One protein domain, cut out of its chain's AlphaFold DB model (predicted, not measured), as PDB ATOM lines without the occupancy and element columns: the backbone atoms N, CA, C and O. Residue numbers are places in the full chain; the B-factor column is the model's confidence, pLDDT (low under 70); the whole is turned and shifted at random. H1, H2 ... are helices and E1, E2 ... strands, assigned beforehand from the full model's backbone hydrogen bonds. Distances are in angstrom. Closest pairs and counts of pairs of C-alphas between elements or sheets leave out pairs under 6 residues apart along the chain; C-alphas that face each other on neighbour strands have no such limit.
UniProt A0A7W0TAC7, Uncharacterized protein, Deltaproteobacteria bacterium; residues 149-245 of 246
ATOM      1  N   SER A 149     -41.452 101.096  -3.863       93.00
ATOM      2  CA  SER A 149     -41.194 100.359  -5.099       93.00
ATOM      3  C   SER A 149     -39.768  99.815  -5.158       93.00
ATOM      4  O   SER A 149     -38.827 100.385  -4.601       93.00
ATOM      5  N   LEU A 150     -39.613  98.718  -5.894       94.69
ATOM      6  CA  LEU A 150     -38.309  98.275  -6.367       94.69
ATOM      7  C   LEU A 150     -37.952  99.061  -7.627       94.69
ATOM      8  O   LEU A 150     -38.826  99.342  -8.451       94.69
ATOM      9  N   ASP A 151     -36.674  99.381  -7.783       94.06
ATOM     10  CA  ASP A 151     -36.162  99.941  -9.026       94.06
ATOM     11  C   ASP A 151     -36.319  98.930 -10.175       94.06
ATOM     12  O   ASP A 151     -36.512  97.723  -9.964       94.06
ATOM     13  N   ALA A 152     -36.217  99.433 -11.407       89.19
ATOM     14  CA  ALA A 152     -36.274  98.600 -12.599       89.19
ATOM     15  C   ALA A 152     -35.242  97.465 -12.535       89.19
ATOM     16  O   ALA A 152     -34.119  97.622 -12.052       89.19
ATOM     17  N   GLU A 153     -35.650  96.313 -13.051       89.00
ATOM     18  CA  GLU A 153     -34.808  95.134 -13.128       89.00
ATOM     19  C   GLU A 153     -33.592  95.373 -14.020       89.00
ATOM     20  O   GLU A 153     -33.712  95.822 -15.159       89.00
ATOM     21  N   THR A 154     -32.410  95.049 -13.494       89.81
ATOM     22  CA  THR A 154     -31.151  95.133 -14.235       89.81
ATOM     23  C   THR A 154     -30.346  93.850 -14.081       89.81
ATOM     24  O   THR A 154     -30.360  93.210 -13.032       89.81
ATOM     25  N   THR A 155     -29.598  93.485 -15.118       82.62
ATOM     26  CA  THR A 155     -28.504  92.513 -15.023       82.62
ATOM     27  C   THR A 155     -27.211  93.284 -14.769       82.62
ATOM     28  O   THR A 155     -26.905  94.248 -15.469       82.62
ATOM     29  N   ARG A 156     -26.432  92.891 -13.754       84.00
ATOM     30  CA  ARG A 156     -25.146  93.537 -13.445       84.00
ATOM     31  C   ARG A 156     -24.032  92.496 -13.367       84.00
ATOM     32  O   ARG A 156     -24.121  91.618 -12.507       84.00
ATOM     33  N   PRO A 157     -22.950  92.618 -14.160       87.56
ATOM     34  CA  PRO A 157     -21.784  91.739 -14.038       87.56
ATOM     35  C   PRO A 157     -21.232  91.679 -12.606       87.56
ATOM     36  O   PRO A 157     -20.907  90.602 -12.115       87.56
ATOM     37  N   ALA A 158     -21.235  92.809 -11.889       89.75
ATOM     38  CA  ALA A 158     -20.803  92.877 -10.492       89.75
ATOM     39  C   ALA A 158     -21.617  91.968  -9.552       89.75
ATOM     40  O   ALA A 158     -21.056  91.386  -8.628       89.75
ATOM     41  N   ALA A 159     -22.921  91.794  -9.796       93.06
ATOM     42  CA  ALA A 159     -23.751  90.902  -8.987       93.06
ATOM     43  C   ALA A 159     -23.437  89.422  -9.259       93.06
ATOM     44  O   ALA A 159     -23.474  88.618  -8.331       93.06
ATOM     45  N   ALA A 160     -23.067  89.067 -10.494       92.88
ATOM     46  CA  ALA A 160     -22.605  87.717 -10.817       92.88
ATOM     47  C   ALA A 160     -21.266  87.407 -10.127       92.88
ATOM     48  O   ALA A 160     -21.126  86.347  -9.520       92.88
ATOM     49  N   THR A 161     -20.316  88.351 -10.148       93.19
ATOM     50  CA  THR A 161     -19.042  88.230  -9.417       93.19
ATOM     51  C   THR A 161     -19.272  88.099  -7.913       93.19
ATOM     52  O   THR A 161     -18.701  87.215  -7.278       93.19
ATOM     53  N   TRP A 162     -20.148  88.934  -7.345       95.06
ATOM     54  CA  TRP A 162     -20.511  88.862  -5.931       95.06
ATOM     55  C   TRP A 162     -21.134  87.503  -5.569       95.06
ATOM     56  O   TRP A 162     -20.695  86.869  -4.614       95.06
ATOM     57  N   LEU A 163     -22.083  86.990  -6.362       94.38
ATOM     58  CA  LEU A 163     -22.665  85.659  -6.141       94.38
ATOM     59  C   LEU A 163     -21.619  84.541  -6.220       94.38
ATOM     60  O   LEU A 163     -21.615  83.655  -5.363       94.38
ATOM     61  N   ALA A 164     -20.706  84.597  -7.190       93.38
ATOM     62  CA  ALA A 164     -19.622  83.625  -7.300       93.38
ATOM     63  C   ALA A 164     -18.720  83.637  -6.053       93.38
ATOM     64  O   ALA A 164     -18.352  82.572  -5.558       93.38
ATOM     65  N   ALA A 165     -18.438  84.820  -5.492       94.31
ATOM     66  CA  ALA A 165     -17.693  84.958  -4.239       94.31
ATOM     67  C   ALA A 165     -18.429  84.337  -3.032       94.31
ATOM     68  O   ALA A 165     -17.785  83.868  -2.099       94.31
ATOM     69  N   THR A 166     -19.765  84.249  -3.069       91.88
ATOM     70  CA  THR A 166     -20.562  83.511  -2.065       91.88
ATOM     71  C   THR A 166     -20.622  81.993  -2.296       91.88
ATOM     72  O   THR A 166     -21.332  81.289  -1.581       91.88
ATOM     73  N   GLY A 167     -19.908  81.466  -3.299       92.25
ATOM     74  CA  GLY A 167     -19.932  80.046  -3.663       92.25
ATOM     75  C   GLY A 167     -21.143  79.629  -4.505       92.25
ATOM     76  O   GLY A 167     -21.313  78.444  -4.797       92.25
ATOM     77  N   VAL A 168     -21.985  80.578  -4.926       91.81
ATOM     78  CA  VAL A 168     -23.141  80.303  -5.783       91.81
ATOM     79  C   VAL A 168     -22.692  80.224  -7.237       91.81
ATOM     80  O   VAL A 168     -22.183  81.190  -7.803       91.81
ATOM     81  N   LYS A 169     -22.949  79.081  -7.877       87.94
ATOM     82  CA  LYS A 169     -22.780  78.914  -9.324       87.94
ATOM     83  C   LYS A 169     -24.104  79.195 -10.028       87.94
ATOM     84  O   LYS A 169     -25.095  78.507  -9.788       87.94
ATOM     85  N   LEU A 170     -24.118  80.209 -10.887       88.50
ATOM     86  CA  LEU A 170     -25.267  80.508 -11.739       88.50
ATOM     87  C   LEU A 170     -25.337  79.505 -12.890       88.50
ATOM     88  O   LEU A 170     -24.333  79.257 -13.553       88.50
ATOM     89  N   ARG A 171     -26.534  78.974 -13.158       84.19
ATOM     90  CA  ARG A 171     -26.782  78.141 -14.343       84.19
ATOM     91  C   ARG A 171     -26.695  78.962 -15.633       84.19
ATOM     92  O   ARG A 171     -26.100  78.520 -16.607       84.19
ATOM     93  N   ASP A 172     -27.302  80.147 -15.624       87.25
ATOM     94  CA  ASP A 172     -27.286  81.108 -16.727       87.25
ATOM     95  C   ASP A 172     -27.224  82.534 -16.145       87.25
ATOM     96  O   ASP A 172     -28.172  82.955 -15.475       87.25
ATOM     97  N   PRO A 173     -26.141  83.299 -16.380       86.75
ATOM     98  CA  PRO A 173     -26.026  84.680 -15.911       86.75
ATOM     99  C   PRO A 173     -27.132  85.611 -16.422       86.75
ATOM    100  O   PRO A 173     -27.398  86.632 -15.797       86.75
ATOM    101  N   ARG A 174     -27.806  85.275 -17.531       87.50
ATOM    102  CA  ARG A 174     -28.928  86.065 -18.067       87.50
ATOM    103  C   ARG A 174     -30.196  85.942 -17.229       87.50
ATOM    104  O   ARG A 174     -31.085  86.771 -17.360       87.50
ATOM    105  N   MET A 175     -30.281  84.922 -16.376       88.44
ATOM    106  CA  MET A 175     -31.379  84.746 -15.422       88.44
ATOM    107  C   MET A 175     -31.121  85.456 -14.088       88.44
ATOM    108  O   MET A 175     -31.903  85.304 -13.153       88.44
ATOM    109  N   LEU A 176     -30.015  86.198 -13.978       93.81
ATOM    110  CA  LEU A 176     -29.718  87.036 -12.829       93.81
ATOM    111  C   LEU A 176     -30.494  88.349 -12.917       93.81
ATOM    112  O   LEU A 176     -30.377  89.090 -13.884       93.81
ATOM    113  N   SER A 177     -31.215  88.677 -11.861       95.06
ATOM    114  CA  SER A 177     -32.028  89.877 -11.747       95.06
ATOM    115  C   SER A 177     -31.597  90.662 -10.522       95.06
ATOM    116  O   SER A 177     -31.548  90.115  -9.420       95.06
ATOM    117  N   VAL A 178     -31.269  91.938 -10.693       96.12
ATOM    118  CA  VAL A 178     -30.944  92.846  -9.593       96.12
ATOM    119  C   VAL A 178     -31.969  93.964  -9.561       96.12
ATOM    120  O   VAL A 178     -32.138  94.685 -10.549       96.12
ATOM    121  N   ARG A 179     -32.618  94.139  -8.408       96.50
ATOM    122  CA  ARG A 179     -33.503  95.278  -8.142       96.50
ATOM    123  C   ARG A 179     -33.094  95.952  -6.847       96.50
ATOM    124  O   ARG A 179     -33.049  95.304  -5.799       96.50
ATOM    125  N   ARG A 180     -32.808  97.249  -6.913       95.75
ATOM    126  CA  ARG A 180     -32.551  98.067  -5.726       95.75
ATOM    127  C   ARG A 180     -33.875  98.409  -5.046       95.75
ATOM    128  O   ARG A 180     -34.897  98.583  -5.706       95.75
ATOM    129  N   ILE A 181     -33.854  98.480  -3.721       94.44
ATOM    130  CA  ILE A 181     -34.988  98.954  -2.932       94.44
ATOM    131  C   ILE A 181     -34.879 100.477  -2.823       94.44
ATOM    132  O   ILE A 181     -33.902 100.991  -2.264       94.44
ATOM    133  N   HIS A 182     -35.872 101.191  -3.354       91.06
ATOM    134  CA  HIS A 182     -35.855 102.649  -3.417       91.06
ATOM    135  C   HIS A 182     -35.675 103.283  -2.027       91.06
ATOM    136  O   HIS A 182     -36.292 102.855  -1.052       91.06
ATOM    137  N   GLY A 183     -34.818 104.303  -1.926       86.44
ATOM    138  CA  GLY A 183     -34.539 104.987  -0.656       86.44
ATOM    139  C   GLY A 183     -33.756 104.154   0.370       86.44
ATOM    140  O   GLY A 183     -33.810 104.449   1.564       86.44
ATOM    141  N   THR A 184     -33.055 103.100  -0.069       89.75
ATOM    142  CA  THR A 184     -32.182 102.274   0.781       89.75
ATOM    143  C   THR A 184     -30.893 101.870   0.058       89.75
ATOM    144  O   THR A 184     -30.758 102.054  -1.159       89.75
ATOM    145  N   ASP A 185     -29.974 101.255   0.803       92.31
ATOM    146  CA  ASP A 185     -28.761 100.611   0.274       92.31
ATOM    147  C   ASP A 185     -28.929  99.100   0.062       92.31
ATOM    148  O   ASP A 185     -27.953  98.384  -0.173       92.31
ATOM    149  N   PHE A 186     -30.165  98.603   0.158       95.56
ATOM    150  CA  PHE A 186     -30.480  97.206  -0.085       95.56
ATOM    151  C   PHE A 186     -30.747  96.931  -1.567       95.56
ATOM    152  O   PHE A 186     -31.406  97.694  -2.278       95.56
ATOM    153  N   GLU A 187     -30.287  95.768  -2.007       96.56
ATOM    154  CA  GLU A 187     -30.544  95.192  -3.318       96.56
ATOM    155  C   GLU A 187     -31.099  93.777  -3.147       96.56
ATOM    156  O   GLU A 187     -30.661  93.008  -2.291       96.56
ATOM    157  N   THR A 188     -32.054  93.418  -3.994       96.94
ATOM    158  CA  THR A 188     -32.484  92.033  -4.179       96.94
ATOM    159  C   THR A 188     -31.748  91.458  -5.378       96.94
ATOM    160  O   THR A 188     -31.676  92.095  -6.430       96.94
ATOM    161  N   VAL A 189     -31.177  90.269  -5.212       96.69
ATOM    162  CA  VAL A 189     -30.448  89.546  -6.258       96.69
ATOM    163  C   VAL A 189     -31.149  88.209  -6.473       96.69
ATOM    164  O   VAL A 189     -31.020  87.301  -5.653       96.69
ATOM    165  N   SER A 190     -31.923  88.107  -7.550       94.94
ATOM    166  CA  SER A 190     -32.804  86.971  -7.832       94.94
ATOM    167  C   SER A 190     -32.281  86.149  -9.006       94.94
ATOM    168  O   SER A 190     -31.818  86.716  -9.991       94.94
ATOM    169  N   PHE A 191     -32.328  84.822  -8.918       93.19
ATOM    170  CA  PHE A 191     -31.871  83.922  -9.983       93.19
ATOM    171  C   PHE A 191     -32.443  82.507  -9.821       93.19
ATOM    172  O   PHE A 191     -32.986  82.152  -8.770       93.19
ATOM    173  N   TYR A 192     -32.281  81.671 -10.849       88.69
ATOM    174  CA  TYR A 192     -32.531  80.232 -10.757       88.69
ATOM    175  C   TYR A 192     -31.268  79.489 -10.330       88.69
ATOM    176  O   TYR A 192     -30.215  79.601 -10.961       88.69
ATOM    177  N   LEU A 193     -31.387  78.694  -9.269       84.31
ATOM    178  CA  LEU A 193     -30.364  77.710  -8.930       84.31
ATOM    179  C   LEU A 193     -30.443  76.522  -9.878       84.31
ATOM    180  O   LEU A 193     -31.535  76.092 -10.259       84.31
ATOM    181  N   ASP A 194     -29.285  75.959 -10.206       78.00
ATOM    182  CA  ASP A 194     -29.243  74.707 -10.946       78.00
ATOM    183  C   ASP A 194     -29.969  73.595 -10.169       78.00
ATOM    184  O   ASP A 194     -29.863  73.498  -8.946       78.00
ATOM    185  N   GLY A 195     -30.793  72.816 -10.871       77.38
ATOM    186  CA  GLY A 195     -31.678  71.808 -10.272       77.38
ATOM    187  C   GLY A 195     -32.871  72.336  -9.452       77.38
ATOM    188  O   GLY A 195     -33.695  71.534  -9.015       77.38
ATOM    189  N   SER A 196     -33.028  73.653  -9.256       78.12
ATOM    190  CA  SER A 196     -34.194  74.241  -8.577       78.12
ATOM    191  C   SER A 196     -35.298  74.599  -9.571       78.12
ATOM    192  O   SER A 196     -35.046  75.202 -10.612       78.12
ATOM    193  N   ARG A 197     -36.554  74.298  -9.216       73.31
ATOM    194  CA  ARG A 197     -37.738  74.721  -9.989       73.31
ATOM    195  C   ARG A 197     -38.180  76.161  -9.705       73.31
ATOM    196  O   ARG A 197     -39.097  76.641 -10.357       73.31
ATOM    197  N   GLY A 198     -37.570  76.839  -8.731       80.38
ATOM    198  CA  GLY A 198     -38.016  78.154  -8.271       80.38
ATOM    199  C   GLY A 198     -36.911  79.200  -8.197       80.38
ATOM    200  O   GLY A 198     -35.732  78.868  -8.028       80.38
ATOM    201  N   TRP A 199     -37.342  80.460  -8.271       86.38
ATOM    202  CA  TRP A 199     -36.524  81.636  -8.000       86.38
ATOM    203  C   TRP A 199     -36.001  81.623  -6.568       86.38
ATOM    204  O   TRP A 199     -36.728  81.353  -5.608       86.38
ATOM    205  N   VAL A 200     -34.733  81.983  -6.436       92.38
ATOM    206  CA  VAL A 200     -34.107  82.296  -5.161       92.38
ATOM    207  C   VAL A 200     -33.704  83.754  -5.183       92.38
ATOM    208  O   VAL A 200     -33.127  84.211  -6.164       92.38
ATOM    209  N   THR A 201     -33.977  84.449  -4.087       95.12
ATOM    210  CA  THR A 201     -33.640  85.856  -3.904       95.12
ATOM    211  C   THR A 201     -32.683  86.000  -2.736       95.12
ATOM    212  O   THR A 201     -32.949  85.512  -1.640       95.12
ATOM    213  N   TYR A 202     -31.566  86.671  -2.963       96.00
ATOM    214  CA  TYR A 202     -30.654  87.106  -1.916       96.00
ATOM    215  C   TYR A 202     -30.930  88.567  -1.585       96.00
ATOM    216  O   TYR A 202     -31.174  89.369  -2.488       96.00
ATOM    217  N   LEU A 203     -30.868  88.912  -0.300       96.44
ATOM    218  CA  LEU A 203     -30.879  90.303   0.148       96.44
ATOM    219  C   LEU A 203     -29.439  90.754   0.388       96.44
ATOM    220  O   LEU A 203     -28.721  90.164   1.196       96.44
ATOM    221  N   LYS A 204     -29.021  91.798  -0.316       95.69
ATOM    222  CA  LYS A 204     -27.656  92.327  -0.314       95.69
ATOM    223  C   LYS A 204     -27.650  93.773   0.179       95.69
ATOM    224  O   LYS A 204     -28.547  94.530  -0.175       95.69
ATOM    225  N   GLN A 205     -26.634  94.162   0.947       95.06
ATOM    226  CA  GLN A 205     -26.359  95.553   1.338       95.06
ATOM    227  C   GLN A 205     -24.854  95.812   1.216       95.06
ATOM    228  O   GLN A 205     -24.061  95.244   1.969       95.06
ATOM    229  N   GLY A 206     -24.429  96.613   0.236       93.56
ATOM    230  CA  GLY A 206     -23.007  96.659  -0.136       93.56
ATOM    231  C   GLY A 206     -22.511  95.254  -0.505       93.56
ATOM    232  O   GLY A 206     -23.162  94.585  -1.301       93.56
ATOM    233  N   ASP A 207     -21.426  94.776   0.105       94.62
ATOM    234  CA  ASP A 207     -20.925  93.402  -0.091       94.62
ATOM    235  C   ASP A 207     -21.543  92.372   0.865       94.62
ATOM    236  O   ASP A 207     -21.341  91.163   0.711       94.62
ATOM    237  N   ARG A 208     -22.333  92.822   1.847       94.81
ATOM    238  CA  ARG A 208     -22.925  91.952   2.861       94.81
ATOM    239  C   ARG A 208     -24.133  91.200   2.310       94.81
ATOM    240  O   ARG A 208     -25.049  91.793   1.742       94.81
ATOM    241  N   ASN A 209     -24.166  89.893   2.561       94.88
ATOM    242  CA  ASN A 209     -25.342  89.049   2.371       94.88
ATOM    243  C   ASN A 209     -26.174  89.013   3.666       94.88
ATOM    244  O   ASN A 209     -25.659  88.643   4.722       94.88
ATOM    245  N   HIS A 210     -27.448  89.383   3.583       93.38
ATOM    246  CA  HIS A 210     -28.393  89.373   4.705       93.38
ATOM    247  C   HIS A 210     -29.238  88.101   4.768       93.38
ATOM    248  O   HIS A 210     -29.930  87.877   5.757       93.38
ATOM    249  N   GLY A 211     -29.184  87.261   3.738       93.62
ATOM    250  CA  GLY A 211     -29.896  85.998   3.720       93.62
ATOM    251  C   GLY A 211     -30.365  85.600   2.332       93.62
ATOM    252  O   GLY A 211     -30.334  86.371   1.371       93.62
ATOM    253  N   ARG A 212     -30.828  84.354   2.272       94.06
ATOM    254  CA  ARG A 212     -31.393  83.710   1.093       94.06
ATOM    255  C   ARG A 212     -32.866  83.411   1.346       94.06
ATOM    256  O   ARG A 212     -33.203  82.776   2.341       94.06
ATOM    257  N   PHE A 213     -33.714  83.779   0.395       93.88
ATOM    258  CA  PHE A 213     -35.167  83.656   0.469       93.88
ATOM    259  C   PHE A 213     -35.724  82.989  -0.798       93.88
ATOM    260  O   PHE A 213     -35.103  83.024  -1.862       93.88
ATOM    261  N   ALA A 214     -36.876  82.328  -0.686       91.38
ATOM    262  CA  ALA A 214     -37.472  81.533  -1.764       91.38
ATOM    263  C   ALA A 214     -38.670  82.250  -2.396       91.38
ATOM    264  O   ALA A 214     -39.737  82.292  -1.793       91.38
ATOM    265  N   GLY A 215     -38.545  82.788  -3.603       91.12
ATOM    266  CA  GLY A 215     -39.606  83.588  -4.224       91.12
ATOM    267  C   GLY A 215     -39.083  84.873  -4.848       91.12
ATOM    268  O   GLY A 215     -37.914  85.215  -4.669       91.12
ATOM    269  N   ALA A 216     -39.941  85.562  -5.592       92.31
ATOM    270  CA  ALA A 216     -39.604  86.790  -6.298       92.31
ATOM    271  C   ALA A 216     -39.914  88.026  -5.434       92.31
ATOM    272  O   ALA A 216     -40.936  88.044  -4.744       92.31
ATOM    273  N   PRO A 217     -39.070  89.070  -5.457       94.81
ATOM    274  CA  PRO A 217     -39.331  90.295  -4.715       94.81
ATOM    275  C   PRO A 217     -40.440  91.105  -5.402       94.81
ATOM    276  O   PRO A 217     -40.371  91.386  -6.601       94.81
ATOM    277  N   VAL A 218     -41.459  91.485  -4.629       95.19
ATOM    278  CA  VAL A 218     -42.616  92.259  -5.114       95.19
ATOM    279  C   VAL A 218     -42.407  93.749  -4.841       95.19
ATOM    280  O   VAL A 218     -42.561  94.580  -5.731       95.19
ATOM    281  N   GLY A 219     -42.005  94.082  -3.615       95.81
ATOM    282  CA  GLY A 219     -41.737  95.447  -3.169       95.81
ATOM    283  C   GLY A 219     -41.539  95.518  -1.672       95.81
ATOM    284  O   GLY A 219     -41.424  94.489  -1.012       95.81
ATOM    285  N   VAL A 220     -41.457  96.728  -1.134       96.75
ATOM    286  CA  VAL A 220     -41.265  96.948   0.297       96.75
ATOM    287  C   VAL A 220     -42.486  97.645   0.872       96.75
ATOM    288  O   VAL A 220     -43.044  98.561   0.269       96.75
ATOM    289  N   ILE A 221     -42.894  97.210   2.058       96.50
ATOM    290  CA  ILE A 221     -43.887  97.907   2.866       96.50
ATOM    291  C   ILE A 221     -43.190  98.645   3.995       96.50
ATOM    292  O   ILE A 221     -42.319  98.084   4.659       96.50
ATOM    293  N   ALA A 222     -43.584  99.892   4.220       95.69
ATOM    294  CA  ALA A 222     -43.347 100.571   5.483       95.69
ATOM    295  C   ALA A 222     -44.652 100.542   6.279       95.69
ATOM    296  O   ALA A 222     -45.677 100.980   5.766       95.69
ATOM    297  N   ASN A 223     -44.643  99.987   7.488       94.44
ATOM    298  CA  ASN A 223     -45.827  99.892   8.342       94.44
ATOM    299  C   ASN A 223     -45.406  99.950   9.812       94.44
ATOM    300  O   ASN A 223     -44.498  99.220  10.214       94.44
ATOM    301  N   ARG A 224     -46.050 100.795  10.626       92.19
ATOM    302  CA  ARG A 224     -45.763 100.948  12.064       92.19
ATOM    303  C   ARG A 224     -44.281 101.187  12.380       92.19
ATOM    304  O   ARG A 224     -43.760 100.646  13.355       92.19
ATOM    305  N   GLY A 225     -43.608 101.976  11.540       91.62
ATOM    306  CA  GLY A 225     -42.188 102.306  11.689       91.62
ATOM    307  C   GLY A 225     -41.224 101.166  11.343       91.62
ATOM    308  O   GLY A 225     -40.061 101.233  11.721       91.62
ATOM    309  N   ALA A 226     -41.677 100.117  10.653       92.38
ATOM    310  CA  ALA A 226     -40.841  99.024  10.164       92.38
ATOM    311  C   ALA A 226     -40.875  98.957   8.636       92.38
ATOM    312  O   ALA A 226     -41.942  99.092   8.037       92.38
ATOM    313  N   ARG A 227     -39.724  98.680   8.014       94.25
ATOM    314  CA  ARG A 227     -39.616  98.334   6.592       94.25
ATOM    315  C   ARG A 227     -39.515  96.824   6.435       94.25
ATOM    316  O   ARG A 227     -38.696  96.177   7.088       94.25
ATOM    317  N   GLN A 228     -40.324  96.261   5.547       95.00
ATOM    318  CA  GLN A 228     -40.339  94.828   5.279       95.00
ATOM    319  C   GLN A 228     -40.355  94.568   3.771       95.00
ATOM    320  O   GLN A 228     -41.198  95.105   3.053       95.00
ATOM    321  N   LEU A 229     -39.431  93.740   3.284       95.75
ATOM    322  CA  LEU A 229     -39.433  93.247   1.911       95.75
ATOM    323  C   LEU A 229     -40.513  92.187   1.755       95.75
ATOM    324  O   LEU A 229     -40.492  91.186   2.462       95.75
ATOM    325  N   VAL A 230     -41.416  92.391   0.804       96.56
ATOM    326  CA  VAL A 230     -42.435  91.423   0.416       96.56
ATOM    327  C   VAL A 230     -41.904  90.557  -0.714       96.56
ATOM    328  O   VAL A 230     -41.461  91.050  -1.756       96.56
ATOM    329  N   LEU A 231     -41.998  89.249  -0.514       94.50
ATOM    330  CA  LEU A 231     -41.622  88.226  -1.477       94.50
ATOM    331  C   LEU A 231     -42.846  87.369  -1.804       94.50
ATOM    332  O   LEU A 231     -43.663  87.086  -0.926       94.50
ATOM    333  N   SER A 232     -42.963  86.942  -3.059       92.56
ATOM    334  CA  SER A 232     -44.033  86.063  -3.529       92.56
ATOM    335  C   SER A 232     -43.493  84.703  -3.958       92.56
ATOM    336  O   SER A 232     -42.450  84.588  -4.607       92.56
ATOM    337  N   ARG A 233     -44.223  83.643  -3.609       89.31
ATOM    338  CA  ARG A 233     -43.930  82.271  -4.034       89.31
ATOM    339  C   ARG A 233     -45.236  81.568  -4.379       89.31
ATOM    340  O   ARG A 233     -45.983  81.160  -3.494       89.31
ATOM    341  N   GLY A 234     -45.514  81.445  -5.675       85.88
ATOM    342  CA  GLY A 234     -46.830  81.014  -6.143       85.88
ATOM    343  C   GLY A 234     -47.905  81.982  -5.642       85.88
ATOM    344  O   GLY A 234     -47.843  83.184  -5.912       85.88
ATOM    345  N   ALA A 235     -48.865  81.471  -4.877       84.50
ATOM    346  CA  ALA A 235     -49.919  82.285  -4.280       84.50
ATOM    347  C   ALA A 235     -49.582  82.869  -2.898       84.50
ATOM    348  O   ALA A 235     -50.319  83.718  -2.396       84.50
ATOM    349  N   GLU A 236     -48.500  82.418  -2.269       89.19
ATOM    350  CA  GLU A 236     -48.121  82.873  -0.935       89.19
ATOM    351  C   GLU A 236     -47.325  84.174  -1.017       89.19
ATOM    352  O   GLU A 236     -46.546  84.401  -1.950       89.19
ATOM    353  N   SER A 237     -47.503  85.026  -0.011       93.12
ATOM    354  CA  SER A 237     -46.648  86.182   0.240       93.12
ATOM    355  C   SER A 237     -46.085  86.082   1.645       93.12
ATOM    356  O   SER A 237     -46.764  85.637   2.569       93.12
ATOM    357  N   TYR A 238     -44.834  86.483   1.799       91.94
ATOM    358  CA  TYR A 238     -44.166  86.536   3.089       91.94
ATOM    359  C   TYR A 238     -43.270  87.766   3.141       91.94
ATOM    360  O   TYR A 238     -42.975  88.387   2.113       91.94
ATOM    361  N   VAL A 239     -42.875  88.140   4.353       94.31
ATOM    362  CA  VAL A 239     -42.125  89.363   4.604       94.31
ATOM    363  C   VAL A 239     -40.765  89.066   5.215       94.31
ATOM    364  O   VAL A 239     -40.584  88.086   5.930       94.31
ATOM    365  N   VAL A 240     -39.794  89.919   4.912       92.69
ATOM    366  CA  VAL A 240     -38.461  89.911   5.517       92.69
ATOM    367  C   VAL A 240     -38.216  91.286   6.109       92.69
ATOM    368  O   VAL A 240     -38.282  92.290   5.400       92.69
ATOM    369  N   TYR A 241     -37.934  91.346   7.407       92.56
ATOM    370  CA  TYR A 241     -37.644  92.603   8.089       92.56
ATOM    371  C   TYR A 241     -36.335  93.222   7.580       92.56
ATOM    372  O   TYR A 241     -35.290  92.573   7.579       92.56
ATOM    373  N   LEU A 242     -36.398  94.487   7.158       91.38
ATOM    374  CA  LEU A 242     -35.246  95.247   6.659       91.38
ATOM    375  C   LEU A 242     -34.674  96.212   7.702       91.38
ATOM    376  O   LEU A 242     -33.539  96.660   7.559       91.38
ATOM    377  N   GLY A 243     -35.450  96.549   8.732       89.88
ATOM    378  CA  GLY A 243     -35.083  97.560   9.719       89.88
ATOM    379  C   GLY A 243     -36.239  98.494  10.056       89.88
ATOM    380  O   GLY A 243     -37.357  98.340   9.555       89.88
ATOM    381  N   ALA A 244     -35.952  99.471  10.912       88.62
ATOM    382  CA  ALA A 244     -36.879 100.555  11.192       88.62
ATOM    383  C   ALA A 244     -37.027 101.466   9.961       88.62
ATOM    384  O   ALA A 244     -36.103 101.605   9.157       88.62
ATOM    385  N   ASP A 245     -38.200 102.073   9.817       83.06
ATOM    386  CA  ASP A 245     -38.413 103.188   8.899       83.06
ATOM    387  C   ASP A 245     -37.788 104.440   9.524       83.06
ATOM    388  O   ASP A 245     -38.071 104.749  10.683       83.06
TER     389      ASP A 245
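What this domain is: This is residues 149 to 245 of the 246 residues of an uncharacterized protein of Deltaproteobacteria bacterium (UniProt A0A7W0TAC7). Two small antiparallel sheets, E1 to E4 and E5 to E7, form a sandwich, with helix H1 lying across the other face of the four-strand sheet. The chain changes from one sheet to the other at the link E4 to E5. The printed part has 97 residues with one named helix followed by seven named strands, in sheet orders E1 - E2 - E3 - E4 and E5 - E6 - E7, and its class is mostly strand. It is compact, with a radius of gyration of the C-alphas of 13.0 A and spans of 40 by 30 by 22 A.

How they stand to each other: H1, residues 157 to 165, has every O i to N i+4 pair within hydrogen-bond range. It is on the sheet of E1 (177 to 180), E2 (186 to 192), E3 (199 to 205) and E4 (208 to 214), at a height over the sheet of 9.8 A. It runs across the strands, at 77 degrees to E2 on the local plane; its closest C-alpha pair with E2 is Ala 159 and Val 189, 7.4 A apart. These four strands are a meander, each the antiparallel neighbour of the one before. N 179 and O 188 are 3.0 A apart between E1 and E2, N 189 and O 202 2.9 A between E2 and E3, and N 203 and O 211 3.1 A between E3 and E4. E5 (216 to 223), E6 (226 to 233) and E7 (236 to 244) form a second meander, with N 221 and O 228 2.9 A apart between E5 and E6, and N 231 and O 238 2.9 A between E6 and E7. The two sheets make a sandwich, two sheets face to face, their facing parts 10.8 A centre to centre and their strands at 15 degrees. The closest C-alphas of E3 and E5 are those of Trp 199 and Ala 216, 6.2 A apart. H1 is apart from E5, E6 and E7.

Where its parts are: H1 begins at C-alpha 157, (-21.784, 91.739, -14.038), and is 12.6 A long. E2 is 20.2 A, E3 19.6 A, E4 18.5 A, E5 20.6 A and E6 22.2 A long; E1 is 10.2 A. E7, the longest strand at 9 residues and 24.2 A, ends at C-alpha 244, (-36.879, 100.555, 11.192).

The domain as a whole: The C-alphas farthest apart are those of Arg 171 and Arg 224, 39.7 A. The sheet E5 E6 E7 is strongly twisted, its C-alphas up to 6.6 A off its best plane; the other sheet is only just so, at 4.4 A. The link H1 to E1, 11 residues, is long. The printed part has no cut, its mean pLDDT is 91.4, and no printed residue is under 70.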